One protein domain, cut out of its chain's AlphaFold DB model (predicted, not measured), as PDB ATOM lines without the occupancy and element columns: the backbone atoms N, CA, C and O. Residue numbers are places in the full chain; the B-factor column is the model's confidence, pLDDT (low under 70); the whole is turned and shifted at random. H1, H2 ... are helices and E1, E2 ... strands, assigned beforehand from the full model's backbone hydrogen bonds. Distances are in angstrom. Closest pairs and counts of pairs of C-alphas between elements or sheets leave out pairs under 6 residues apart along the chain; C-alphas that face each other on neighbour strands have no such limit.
ATOM      1  N   ASN A  41      10.211  55.214  41.180       90.56
ATOM      2  CA  ASN A  41      10.074  55.636  42.583       90.56
ATOM      3  C   ASN A  41       8.923  54.969  43.347       90.56
ATOM      4  O   ASN A  41       8.877  55.035  44.575       90.56
ATOM      5  N   SER A  42       7.987  54.337  42.638       89.81
ATOM      6  CA  SER A  42       6.862  53.630  43.248       89.81
ATOM      7  C   SER A  42       7.190  52.176  43.605       89.81
ATOM      8  O   SER A  42       6.414  51.535  44.317       89.81
ATOM      9  N   MET A  43       8.338  51.663  43.149       90.94
ATOM     10  CA  MET A  43       8.775  50.291  43.404       90.94
ATOM     11  C   MET A  43       9.236  50.109  44.844       90.94
ATOM     12  O   MET A  43       9.917  50.958  45.424       90.94
ATOM     13  N   ARG A  44       8.882  48.967  45.433       89.06
ATOM     14  CA  ARG A  44       9.298  48.636  46.796       89.06
ATOM     15  C   ARG A  44      10.656  47.942  46.806       89.06
ATOM     16  O   ARG A  44      10.856  46.915  46.171       89.06
ATOM     17  N   MET A  45      11.579  48.512  47.572       87.19
ATOM     18  CA  MET A  45      12.920  47.964  47.758       87.19
ATOM     19  C   MET A  45      12.946  46.911  48.885       87.19
ATOM     20  O   MET A  45      12.085  46.959  49.772       87.19
ATOM     21  N   PRO A  46      13.932  45.993  48.898       86.38
ATOM     22  CA  PRO A  46      14.818  45.661  47.775       86.38
ATOM     23  C   PRO A  46      14.033  45.022  46.616       86.38
ATOM     24  O   PRO A  46      12.968  44.459  46.843       86.38
ATOM     25  N   LEU A  47      14.534  45.105  45.379       87.50
ATOM     26  CA  LEU A  47      13.907  44.358  44.282       87.50
ATOM     27  C   LEU A  47      14.235  42.871  44.448       87.50
ATOM     28  O   LEU A  47      15.358  42.521  44.822       87.50
ATOM     29  N   VAL A  48      13.257  42.016  44.163       87.69
ATOM     30  CA  VAL A  48      13.362  40.555  44.286       87.69
ATOM     31  C   VAL A  48      14.090  39.977  43.083       87.69
ATOM     32  O   VAL A  48      14.977  39.143  43.231       87.69
ATOM     33  N   SER A  49      13.735  40.437  41.885       86.56
ATOM     34  CA  SER A  49      14.364  39.988  40.650       86.56
ATOM     35  C   SER A  49      14.265  41.041  39.556       86.56
ATOM     36  O   SER A  49      13.376  41.898  39.543       86.56
ATOM     37  N   VAL A  50      15.208  40.966  38.625       87.06
ATOM     38  CA  VAL A  50      15.206  41.727  37.382       87.06
ATOM     39  C   VAL A  50      15.587  40.747  36.287       87.06
ATOM     40  O   VAL A  50      16.607  40.081  36.417       87.06
ATOM     41  N   ASP A  51      14.777  40.663  35.239       86.88
ATOM     42  CA  ASP A  51      14.962  39.729  34.128       86.88
ATOM     43  C   ASP A  51      14.723  40.436  32.785       86.88
ATOM     44  O   ASP A  51      14.080  41.494  32.721       86.88
ATOM     45  N   SER A  52      15.243  39.868  31.700       85.69
ATOM     46  CA  SER A  52      15.044  40.378  30.349       85.69
ATOM     47  C   SER A  52      14.876  39.280  29.313       85.69
ATOM     48  O   SER A  52      15.398  38.179  29.433       85.69
ATOM     49  N   GLY A  53      14.176  39.616  28.237       81.62
ATOM     50  CA  GLY A  53      13.943  38.700  27.132       81.62
ATOM     51  C   GLY A  53      13.658  39.424  25.825       81.62
ATOM     52  O   GLY A  53      13.384  40.630  25.789       81.62
ATOM     53  N   LEU A  54      13.728  38.661  24.739       80.12
ATOM     54  CA  LEU A  54      13.204  39.057  23.442       80.12
ATOM     55  C   LEU A  54      11.841  38.389  23.274       80.12
ATOM     56  O   LEU A  54      11.738  37.163  23.291       80.12
ATOM     57  N   TRP A  55      10.801  39.189  23.094       77.62
ATOM     58  CA  TRP A  55       9.444  38.708  22.879       77.62
ATOM     59  C   TRP A  55       8.943  39.141  21.506       77.62
ATOM     60  O   TRP A  55       9.295  40.199  20.983       77.62
ATOM     61  N   ALA A  56       8.093  38.311  20.916       73.88
ATOM     62  CA  ALA A  56       7.289  38.687  19.766       73.88
ATOM     63  C   ALA A  56       5.879  39.001  20.264       73.88
ATOM     64  O   ALA A  56       5.302  38.219  21.025       73.88
ATOM     65  N   SER A  57       5.320  40.141  19.859       63.97
ATOM     66  CA  SER A  57       3.911  40.408  20.138       63.97
ATOM     67  C   SER A  57       3.065  39.632  19.138       63.97
ATOM     68  O   SER A  57       3.261  39.748  17.932       63.97
ATOM     69  N   SER A  58       2.093  38.866  19.625       56.06
ATOM     70  CA  SER A  58       1.046  38.293  18.770       56.06
ATOM     71  C   SER A  58       0.032  39.342  18.296       56.06
ATOM     72  O   SER A  58      -0.741  39.067  17.386       56.06
ATOM     73  N   HIS A  59       0.037  40.539  18.897       49.00
ATOM     74  CA  HIS A  59      -0.990  41.572  18.712       49.00
ATOM     75  C   HIS A  59      -0.457  42.880  18.106       49.00
ATOM     76  O   HIS A  59      -1.241  43.781  17.821       49.00
ATOM     77  N   ALA A  60       0.857  43.009  17.907       52.94
ATOM     78  CA  ALA A  60       1.474  44.161  17.258       52.94
ATOM     79  C   ALA A  60       2.601  43.684  16.329       52.94
ATOM     80  O   ALA A  60       3.344  42.777  16.708       52.94
ATOM     81  N   PRO A  61       2.753  44.268  15.129       56.06
ATOM     82  CA  PRO A  61       3.872  43.946  14.257       56.06
ATOM     83  C   PRO A  61       5.176  44.413  14.913       56.06
ATOM     84  O   PRO A  61       5.397  45.608  15.089       56.06
ATOM     85  N   GLY A  62       6.031  43.466  15.293       68.25
ATOM     86  CA  GLY A  62       7.378  43.762  15.775       68.25
ATOM     87  C   GLY A  62       7.852  42.838  16.890       68.25
ATOM     88  O   GLY A  62       7.066  42.280  17.664       68.25
ATOM     89  N   LYS A  63       9.175  42.680  16.974       76.69
ATOM     90  CA  LYS A  63       9.816  42.139  18.169       76.69
ATOM     91  C   LYS A  63       9.916  43.259  19.194       76.69
ATOM     92  O   LYS A  63      10.012  44.433  18.852       76.69
ATOM     93  N   PHE A  64       9.910  42.913  20.465       83.19
ATOM     94  CA  PHE A  64      10.222  43.860  21.514       83.19
ATOM     95  C   PHE A  64      11.120  43.193  22.533       83.19
ATOM     96  O   PHE A  64      11.049  41.996  22.809       83.19
ATOM     97  N   ILE A  65      11.992  44.006  23.084       84.38
ATOM     98  CA  ILE A  65      12.754  43.661  24.256       84.38
ATOM     99  C   ILE A  65      11.906  44.063  25.458       84.38
ATOM    100  O   ILE A  65      11.266  45.108  25.432       84.38
ATOM    101  N   ARG A  66      11.887  43.273  26.524       88.69
ATOM    102  CA  ARG A  66      11.252  43.685  27.786       88.69
ATOM    103  C   ARG A  66      12.169  43.486  28.987       88.69
ATOM    104  O   ARG A  66      13.022  42.601  29.022       88.69
ATOM    105  N   VAL A  67      12.012  44.364  29.961       89.44
ATOM    106  CA  VAL A  67      12.601  44.207  31.287       89.44
ATOM    107  C   VAL A  67      11.465  43.960  32.252       89.44
ATOM    108  O   VAL A  67      10.497  44.723  32.290       89.44
ATOM    109  N   ILE A  68      11.585  42.878  33.007       91.06
ATOM    110  CA  ILE A  68      10.645  42.494  34.049       91.06
ATOM    111  C   ILE A  68      11.332  42.775  35.376       91.06
ATOM    112  O   ILE A  68      12.373  42.199  35.671       91.06
ATOM    113  N   VAL A  69      10.762  43.683  36.159       91.88
ATOM    114  CA  VAL A  69      11.243  44.004  37.504       91.88
ATOM    115  C   VAL A  69      10.206  43.522  38.506       91.88
ATOM    116  O   VAL A  69       9.050  43.935  38.433       91.88
ATOM    117  N   CYS A  70      10.615  42.665  39.436       91.25
ATOM    118  CA  CYS A  70       9.793  42.220  40.554       91.25
ATOM    119  C   CYS A  70      10.240  42.940  41.827       91.25
ATOM    120  O   CYS A  70      11.406  42.856  42.219       91.25
ATOM    121  N   ASP A  71       9.328  43.676  42.455       91.12
ATOM    122  CA  ASP A  71       9.610  44.398  43.697       91.12
ATOM    123  C   ASP A  71       9.368  43.533  44.953       91.12
ATOM    124  O   ASP A  71       8.883  42.406  44.859       91.12
ATOM    125  N   SER A  72       9.704  44.034  46.149       87.94
ATOM    126  CA  SER A  72       9.533  43.273  47.405       87.94
ATOM    127  C   SER A  72       8.083  42.964  47.789       87.94
ATOM    128  O   SER A  72       7.852  42.216  48.738       87.94
ATOM    129  N   ARG A  73       7.097  43.524  47.080       90.31
ATOM    130  CA  ARG A  73       5.677  43.176  47.224       90.31
ATOM    131  C   ARG A  73       5.210  42.192  46.157       90.31
ATOM    132  O   ARG A  73       4.005  42.072  45.955       90.31
ATOM    133  N   GLU A  74       6.139  41.552  45.453       87.00
ATOM    134  CA  GLU A  74       5.849  40.666  44.322       87.00
ATOM    135  C   GLU A  74       5.090  41.386  43.192       87.00
ATOM    136  O   GLU A  74       4.426  40.764  42.362       87.00
ATOM    137  N   THR A  75       5.173  42.723  43.139       91.88
ATOM    138  CA  THR A  75       4.557  43.486  42.056       91.88
ATOM    139  C   THR A  75       5.467  43.431  40.844       91.88
ATOM    140  O   THR A  75       6.642  43.800  40.907       91.88
ATOM    141  N   ILE A  76       4.897  42.993  39.725       91.88
ATOM    142  CA  ILE A  76       5.612  42.843  38.464       91.88
ATOM    143  C   ILE A  76       5.466  44.122  37.637       91.88
ATOM    144  O   ILE A  76       4.362  44.548  37.284       91.88
ATOM    145  N   HIS A  77       6.601  44.720  37.291       92.94
ATOM    146  CA  HIS A  77       6.695  45.903  36.447       92.94
ATOM    147  C   HIS A  77       7.305  45.518  35.101       92.94
ATOM    148  O   HIS A  77       8.438  45.043  35.038       92.94
ATOM    149  N   HIS A  78       6.553  45.733  34.022       92.06
ATOM    150  CA  HIS A  78       7.028  45.508  32.657       92.06
ATOM    151  C   HIS A  78       7.475  46.822  32.022       92.06
ATOM    152  O   HIS A  78       6.744  47.820  32.066       92.06
ATOM    153  N   PHE A  79       8.650  46.789  31.404       91.25
ATOM    154  CA  PHE A  79       9.169  47.846  30.546       91.25
ATOM    155  C   PHE A  79       9.425  47.269  29.168       91.25
ATOM    156  O   PHE A  79      10.304  46.424  29.024       91.25
ATOM    157  N   ASP A  80       8.674  47.723  28.172       89.44
ATOM    158  CA  ASP A  80       8.742  47.204  26.810       89.44
ATOM    159  C   ASP A  80       9.488  48.198  25.917       89.44
ATOM    160  O   ASP A  80       9.181  49.387  25.874       89.44
ATOM    161  N   PHE A  81      10.468  47.696  25.186       88.25
ATOM    162  CA  PHE A  81      11.301  48.406  24.230       88.25
ATOM    163  C   PHE A  81      10.957  47.831  22.851       88.25
ATOM    164  O   PHE A  81      11.507  46.793  22.465       88.25
ATOM    165  N   PRO A  82       9.991  48.414  22.127       85.31
ATOM    166  CA  PRO A  82       9.587  47.899  20.828       85.31
ATOM    167  C   PRO A  82      10.673  48.135  19.775       85.31
ATOM    168  O   PRO A  82      11.317  49.186  19.735       85.31
ATOM    169  N   GLU A  83      10.883  47.151  18.904       80.19
ATOM    170  CA  GLU A  83      11.638  47.329  17.669       80.19
ATOM    171  C   GLU A  83      10.781  48.188  16.734       80.19
ATOM    172  O   GLU A  83       9.819  47.710  16.132       80.19
ATOM    173  N   ASP A  84      11.079  49.487  16.679       67.56
ATOM    174  CA  ASP A  84      10.370  50.434  15.823       67.56
ATOM    175  C   ASP A  84      10.697  50.116  14.353       67.56
ATOM    176  O   ASP A  84      11.696  50.556  13.787       67.56
ATOM    177  N   SER A  85       9.899  49.221  13.767       56.62
ATOM    178  CA  SER A  85      10.079  48.700  12.404       56.62
ATOM    179  C   SER A  85       9.492  49.627  11.334       56.62
ATOM    180  O   SER A  85       9.693  49.432  10.134       56.62
ATOM    181  N   THR A  86       8.797  50.678  11.763       55.06
ATOM    182  CA  THR A  86       8.236  51.712  10.905       55.06
ATOM    183  C   THR A  86       9.327  52.701  10.472       55.06
ATOM    184  O   THR A  86       9.720  53.589  11.214       55.06
ATOM    185  N   GLN A  87       9.796  52.554   9.226       46.59
ATOM    186  CA  GLN A  87      10.588  53.541   8.463       46.59
ATOM    187  C   GLN A  87      12.058  53.778   8.872       46.59
ATOM    188  O   GLN A  87      12.506  54.919   8.946       46.59
ATOM    189  N   GLY A  88      12.858  52.725   9.067       53.75
ATOM    190  CA  GLY A  88      14.324  52.884   9.154       53.75
ATOM    191  C   GLY A  88      14.812  53.712  10.352       53.75
ATOM    192  O   GLY A  88      15.928  54.234  10.327       53.75
ATOM    193  N   GLY A  89      13.976  53.839  11.385       55.38
ATOM    194  CA  GLY A  89      14.332  54.457  12.655       55.38
ATOM    195  C   GLY A  89      15.386  53.651  13.414       55.38
ATOM    196  O   GLY A  89      15.630  52.473  13.148       55.38
ATOM    197  N   VAL A  90      16.034  54.297  14.386       63.66
ATOM    198  CA  VAL A  90      16.934  53.595  15.309       63.66
ATOM    199  C   VAL A  90      16.074  52.648  16.161       63.66
ATOM    200  O   VAL A  90      15.098  53.109  16.757       63.66
ATOM    201  N   PRO A  91      16.400  51.348  16.243       70.06
ATOM    202  CA  PRO A  91      15.575  50.392  16.970       70.06
ATOM    203  C   PRO A  91      15.506  50.737  18.464       70.06
ATOM    204  O   PRO A  91      16.426  51.336  19.030       70.06
ATOM    205  N   TYR A  92      14.408  50.331  19.112       76.44
ATOM    206  CA  TYR A  92      14.218  50.431  20.563       76.44
ATOM    207  C   TYR A  92      14.272  51.857  21.117       76.44
ATOM    208  O   TYR A  92      14.720  52.060  22.245       76.44
ATOM    209  N   GLN A  93      13.878  52.876  20.347       78.25
ATOM    210  CA  GLN A  93      13.939  54.268  20.806       78.25
ATOM    211  C   GLN A  93      12.979  54.569  21.959       78.25
ATOM    212  O   GLN A  93      13.357  55.292  22.885       78.25
ATOM    213  N   THR A  94      11.788  53.983  21.925       84.06
ATOM    214  CA  THR A  94      10.737  54.196  22.917       84.06
ATOM    215  C   THR A  94      10.829  53.191  24.064       84.06
ATOM    216  O   THR A  94      11.409  52.111  23.938       84.06
ATOM    217  N   VAL A  95      10.277  53.577  25.215       88.12
ATOM    218  CA  VAL A  95      10.077  52.695  26.369       88.12
ATOM    219  C   VAL A  95       8.619  52.801  26.762       88.12
ATOM    220  O   VAL A  95       8.124  53.906  26.988       88.12
ATOM    221  N   LEU A  96       7.936  51.667  26.826       90.19
ATOM    222  CA  LEU A  96       6.545  51.573  27.230       90.19
ATOM    223  C   LEU A  96       6.465  50.956  28.625       90.19
ATOM    224  O   LEU A  96       7.103  49.946  28.904       90.19
ATOM    225  N   HIS A  97       5.629  51.520  29.486       90.38
ATOM    226  CA  HIS A  97       5.238  50.911  30.750       90.38
ATOM    227  C   HIS A  97       3.720  50.768  30.766       90.38
ATOM    228  O   HIS A  97       3.002  51.741  30.542       90.38
ATOM    229  N   LYS A  98       3.215  49.548  30.994       87.25
ATOM    230  CA  LYS A  98       1.771  49.237  30.909       87.25
ATOM    231  C   LYS A  98       1.141  49.706  29.580       87.25
ATOM    232  O   LYS A  98       0.023  50.212  29.556       87.25
ATOM    233  N   GLY A  99       1.886  49.566  28.481       84.12
ATOM    234  CA  GLY A  99       1.461  49.967  27.134       84.12
ATOM    235  C   GLY A  99       1.497  51.472  26.851       84.12
ATOM    236  O   GLY A  99       1.161  51.873  25.743       84.12
ATOM    237  N   GLN A 100       1.910  52.305  27.811       87.75
ATOM    238  CA  GLN A 100       1.994  53.757  27.655       87.75
ATOM    239  C   GLN A 100       3.450  54.211  27.509       87.75
ATOM    240  O   GLN A 100       4.309  53.699  28.235       87.75
ATOM    241  N   PRO A 101       3.760  55.167  26.614       88.56
ATOM    242  CA  PRO A 101       5.111  55.688  26.468       88.56
ATOM    243  C   PRO A 101       5.554  56.424  27.732       88.56
ATOM    244  O   PRO A 101       4.817  57.219  28.314       88.56
ATOM    245  N   MET A 102       6.787  56.161  28.152       89.56
ATOM    246  CA  MET A 102       7.407  56.879  29.256       89.56
ATOM    247  C   MET A 102       7.777  58.306  28.843       89.56
ATOM    248  O   MET A 102       8.209  58.544  27.717       89.56
ATOM    249  N   LYS A 103       7.657  59.244  29.789       89.31
ATOM    250  CA  LYS A 103       7.977  60.665  29.593       89.31
ATOM    251  C   LYS A 103       9.441  60.892  29.197       89.31
ATOM    252  O   LYS A 103       9.706  61.671  28.288       89.31
ATOM    253  N   ASP A 104      10.370  60.195  29.854       89.75
ATOM    254  CA  ASP A 104      11.799  60.208  29.524       89.75
ATOM    255  C   ASP A 104      12.297  58.784  29.191       89.75
ATOM    256  O   ASP A 104      12.738  58.035  30.075       89.75
ATOM    257  N   PRO A 105      12.235  58.373  27.909       88.00
ATOM    258  CA  PRO A 105      12.674  57.044  27.494       88.00
ATOM    259  C   PRO A 105      14.193  56.856  27.633       88.00
ATOM    260  O   PRO A 105      14.651  55.740  27.883       88.00
ATOM    261  N   ALA A 106      14.992  57.922  27.510       86.56
ATOM    262  CA  ALA A 106      16.447  57.842  27.637       86.56
ATOM    263  C   ALA A 106      16.861  57.545  29.086       86.56
ATOM    264  O   ALA A 106      17.707  56.675  29.333       86.56
ATOM    265  N   ARG A 107      16.226  58.213  30.056       88.50
ATOM    266  CA  ARG A 107      16.432  57.941  31.484       88.50
ATOM    267  C   ARG A 107      15.957  56.542  31.862       88.50
ATOM    268  O   ARG A 107      16.708  55.818  32.514       88.50
ATOM    269  N   ALA A 108      14.776  56.132  31.397       90.12
ATOM    270  CA  ALA A 108      14.231  54.802  31.669       90.12
ATOM    271  C   ALA A 108      15.159  53.676  31.186       90.12
ATOM    272  O   ALA A 108      15.481  52.770  31.955       90.12
ATOM    273  N   LYS A 109      15.696  53.782  29.962       87.62
ATOM    274  CA  LYS A 109      16.712  52.852  29.432       87.62
ATOM    275  C   LYS A 109      17.914  52.721  30.355       87.62
ATOM    276  O   LYS A 109      18.351  51.610  30.654       87.62
ATOM    277  N   LYS A 110      18.457  53.851  30.815       87.31
ATOM    278  CA  LYS A 110      19.634  53.875  31.690       87.31
ATOM    279  C   LYS A 110      19.363  53.157  33.013       87.31
ATOM    280  O   LYS A 110      20.231  52.423  33.483       87.31
ATOM    281  N   ILE A 111      18.177  53.350  33.591       89.94
ATOM    282  CA  ILE A 111      17.764  52.682  34.831       89.94
ATOM    283  C   ILE A 111      17.619  51.179  34.597       89.94
ATOM    284  O   ILE A 111      18.268  50.402  35.290       89.94
ATOM    285  N   CYS A 112      16.859  50.758  33.585       89.44
ATOM    286  CA  CYS A 112      16.668  49.343  33.258       89.44
ATOM    287  C   CYS A 112      17.999  48.611  33.010       89.44
ATOM    288  O   CYS A 112      18.228  47.537  33.558       89.44
ATOM    289  N   LEU A 113      18.926  49.222  32.266       85.31
ATOM    290  CA  LEU A 113      20.266  48.668  32.049       85.31
ATOM    291  C   LEU A 113      21.085  48.584  33.338       85.31
ATOM    292  O   LEU A 113      21.801  47.607  33.555       85.31
ATOM    293  N   ARG A 114      21.002  49.603  34.202       86.06
ATOM    294  CA  ARG A 114      21.661  49.582  35.513       86.06
ATOM    295  C   ARG A 114      21.116  48.444  36.375       86.06
ATOM    296  O   ARG A 114      21.906  47.766  37.025       86.06
ATOM    297  N   LEU A 115      19.803  48.228  36.358       88.38
ATOM    298  CA  LEU A 115      19.152  47.142  37.084       88.38
ATOM    299  C   LEU A 115      19.616  45.774  36.567       88.38
ATOM    300  O   LEU A 115      20.101  44.980  37.364       88.38
ATOM    301  N   LEU A 116      19.603  45.538  35.251       86.44
ATOM    302  CA  LEU A 116      20.085  44.278  34.663       86.44
ATOM    303  C   LEU A 116      21.544  43.971  35.031       86.44
ATOM    304  O   LEU A 116      21.860  42.850  35.419       86.44
ATOM    305  N   ARG A 117      22.425  44.982  34.991       82.75
ATOM    306  CA  ARG A 117      23.831  44.839  35.420       82.75
ATOM    307  C   ARG A 117      23.964  44.501  36.897       82.75
ATOM    308  O   ARG A 117      24.831  43.720  37.265       82.75
ATOM    309  N   THR A 118      23.138  45.115  37.741       84.25
ATOM    310  CA  THR A 118      23.198  44.909  39.194       84.25
ATOM    311  C   THR A 118      22.718  43.508  39.571       84.25
ATOM    312  O   THR A 118      23.291  42.891  40.460       84.25
ATOM    313  N   TYR A 119      21.718  42.987  38.859       81.94
ATOM    314  CA  TYR A 119      21.145  41.653  39.072       81.94
ATOM    315  C   TYR A 119      21.825  40.561  38.225       81.94
ATOM    316  O   TYR A 119      21.261  39.486  38.035       81.94
ATOM    317  N   ASN A 120      23.041  40.842  37.733       73.25
ATOM    318  CA  ASN A 120      23.913  39.939  36.979       73.25
ATOM    319  C   ASN A 120      23.215  39.190  35.828       73.25
ATOM    320  O   ASN A 120      23.500  38.023  35.574       73.25
ATOM    321  N   GLN A 121      22.282  39.858  35.149       70.88
ATOM    322  CA  GLN A 121      21.619  39.293  33.981       70.88
ATOM    323  C   GLN A 121      22.493  39.471  32.744       70.88
ATOM    324  O   GLN A 121      23.044  40.555  32.515       70.88
ATOM    325  N   ASP A 122      22.573  38.423  31.921       65.81
ATOM    326  CA  ASP A 122      23.164  38.509  30.591       65.81
ATOM    327  C   ASP A 122      22.360  39.514  29.773       65.81
ATOM    328  O   ASP A 122      21.217  39.268  29.404       65.81
ATOM    329  N   ILE A 123      22.958  40.673  29.506       63.62
ATOM    330  CA  ILE A 123      22.353  41.709  28.674       63.62
ATOM    331  C   ILE A 123      22.442  41.224  27.221       63.62
ATOM    332  O   ILE A 123      23.564  41.140  26.705       63.62
ATOM    333  N   PRO A 124      21.315  40.929  26.542       62.19
ATOM    334  CA  PRO A 124      21.336  40.509  25.144       62.19
ATOM    335  C   PRO A 124      22.123  41.503  24.282       62.19
ATOM    336  O   PRO A 124      22.101  42.710  24.532       62.19
ATOM    337  N   ASN A 125      22.822  41.035  23.247       62.59
ATOM    338  CA  ASN A 125      23.618  41.923  22.385       62.59
ATOM    339  C   ASN A 125      22.753  43.032  21.752       62.59
ATOM    340  O   ASN A 125      23.212  44.153  21.530       62.59
ATOM    341  N   GLU A 126      21.477  42.729  21.538       61.38
ATOM    342  CA  GLU A 126      20.429  43.613  21.050       61.38
ATOM    343  C   GLU A 126      20.171  44.798  21.999       61.38
ATOM    344  O   GLU A 126      19.834  45.885  21.541       61.38
ATOM    345  N   TYR A 127      20.428  44.662  23.306       61.25
ATOM    346  CA  TYR A 127      20.340  45.776  24.259       61.25
ATOM    347  C   TYR A 127      21.448  46.819  24.075       61.25
ATOM    348  O   TYR A 127      21.251  47.991  24.399       61.25
ATOM    349  N   TYR A 128      22.610  46.447  23.532       59.03
ATOM    350  CA  TYR A 128      23.651  47.428  23.210       59.03
ATOM    351  C   TYR A 128      23.225  48.323  22.040       59.03
ATOM    352  O   TYR A 128      23.547  49.516  22.040       59.03
ATOM    353  N   LEU A 129      22.380  47.811  21.133       57.06
ATOM    354  CA  LEU A 129      21.754  48.611  20.073       57.06
ATOM    355  C   LEU A 129      20.886  49.743  20.652       57.06
ATOM    356  O   LEU A 129      20.890  50.844  20.108       57.06
ATOM    357  N   ILE A 130      20.244  49.525  21.809       54.47
ATOM    358  CA  ILE A 130      19.408  50.518  22.522       54.47
ATOM    359  C   ILE A 130      20.221  51.741  22.988       54.47
ATOM    360  O   ILE A 130      19.674  52.832  23.165       54.47
ATOM    361  N   THR A 131      21.530  51.570  23.195       53.38
ATOM    362  CA  THR A 131      22.431  52.602  23.745       53.38
ATOM    363  C   THR A 131      23.309  53.289  22.701       53.38
ATOM    364  O   THR A 131      24.071  54.186  23.055       53.38
TER     365      THR A 131
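This is residues 41 to 131 of the 147 residues of an uncharacterized protein of Verrucomicrobiaceae bacterium (UniProt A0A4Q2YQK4). A twisted wall of three strands, E1, E2 and E3, has the helix H1 running slantwise over one face, while the short helix H2 only grazes the sheet and no named helix lies over the other face. Beyond E3 a long stretch without a named element, residues 83 to 104, folds back so that residues 96 to 97 pair beside E3 and residues 100 to 101 pair beside those. The printed part has 91 residues, with named elements in the order E1 E2 E3 H1 H2 and a sheet in the order E1 - E2 - E3, all antiparallel. The class is mixed, helices and strands, with 42 residues, under half, in named elements. The whole is compact, with a radius of gyration of the C-alphas of 12.9 A, and elongated, spanning 40 by 25 by 24 A.

Look first at the sheet, where E1, residues 49 to 56, E2, residues 63 to 70, and E3, residues 76 to 82, form a meander, each strand the antiparallel neighbour of the one before. In the hairpin E1 and E2, at 161 degrees, N 55 and O 64 are within hydrogen-bond range at 2.8 A. In the hairpin E2 and E3, at 159 degrees, you will find N 81 and O 65 at 2.7 A. H1, residues 105 to 118, is on the sheet at a height of 9.5 A, in two layers, a helix on one face of a sheet. It lies over E1 and E3, and only just over E2, on which 3 of its C-alphas fall; its line and that of E1 stand at 53 degrees on the local plane. Its closest C-alphas to E1 are those of Leu 116 and Val 50, 6.1 A apart. H2, residues 125 to 129, only grazes the sheet, with its residues 126 to 127. H1 and H2 are only just apart, at 8.3 A. In H1 every O i to N i+4 pair is within hydrogen-bond range; in H2 0 of 1 is, beside 2 of 2 O i to N i+3 pairs.

Find C-alpha 49 at (14.364, 39.988, 40.650); from there E1 runs 22.1 A to residue 56. E2 spans 22.4 A from residue 63 to 70, and E3 18.8 A from 76 to 82. H1 begins at C-alpha 105, (12.674, 57.044, 27.494), and runs 19.9 A. H2 is 7.3 A long and ends at C-alpha 129, (21.754, 48.611, 20.073).

The C-alphas of Arg 73 and Gln 87 are the two farthest apart, 40.4 A. The printed part has no cut. The link E3 to H1 is long, with 22 residues. The mean pLDDT of the printed part is 79.2; look for values under 70 at residues 57 to 62, 84 to 90 and 122 to 131 of this model.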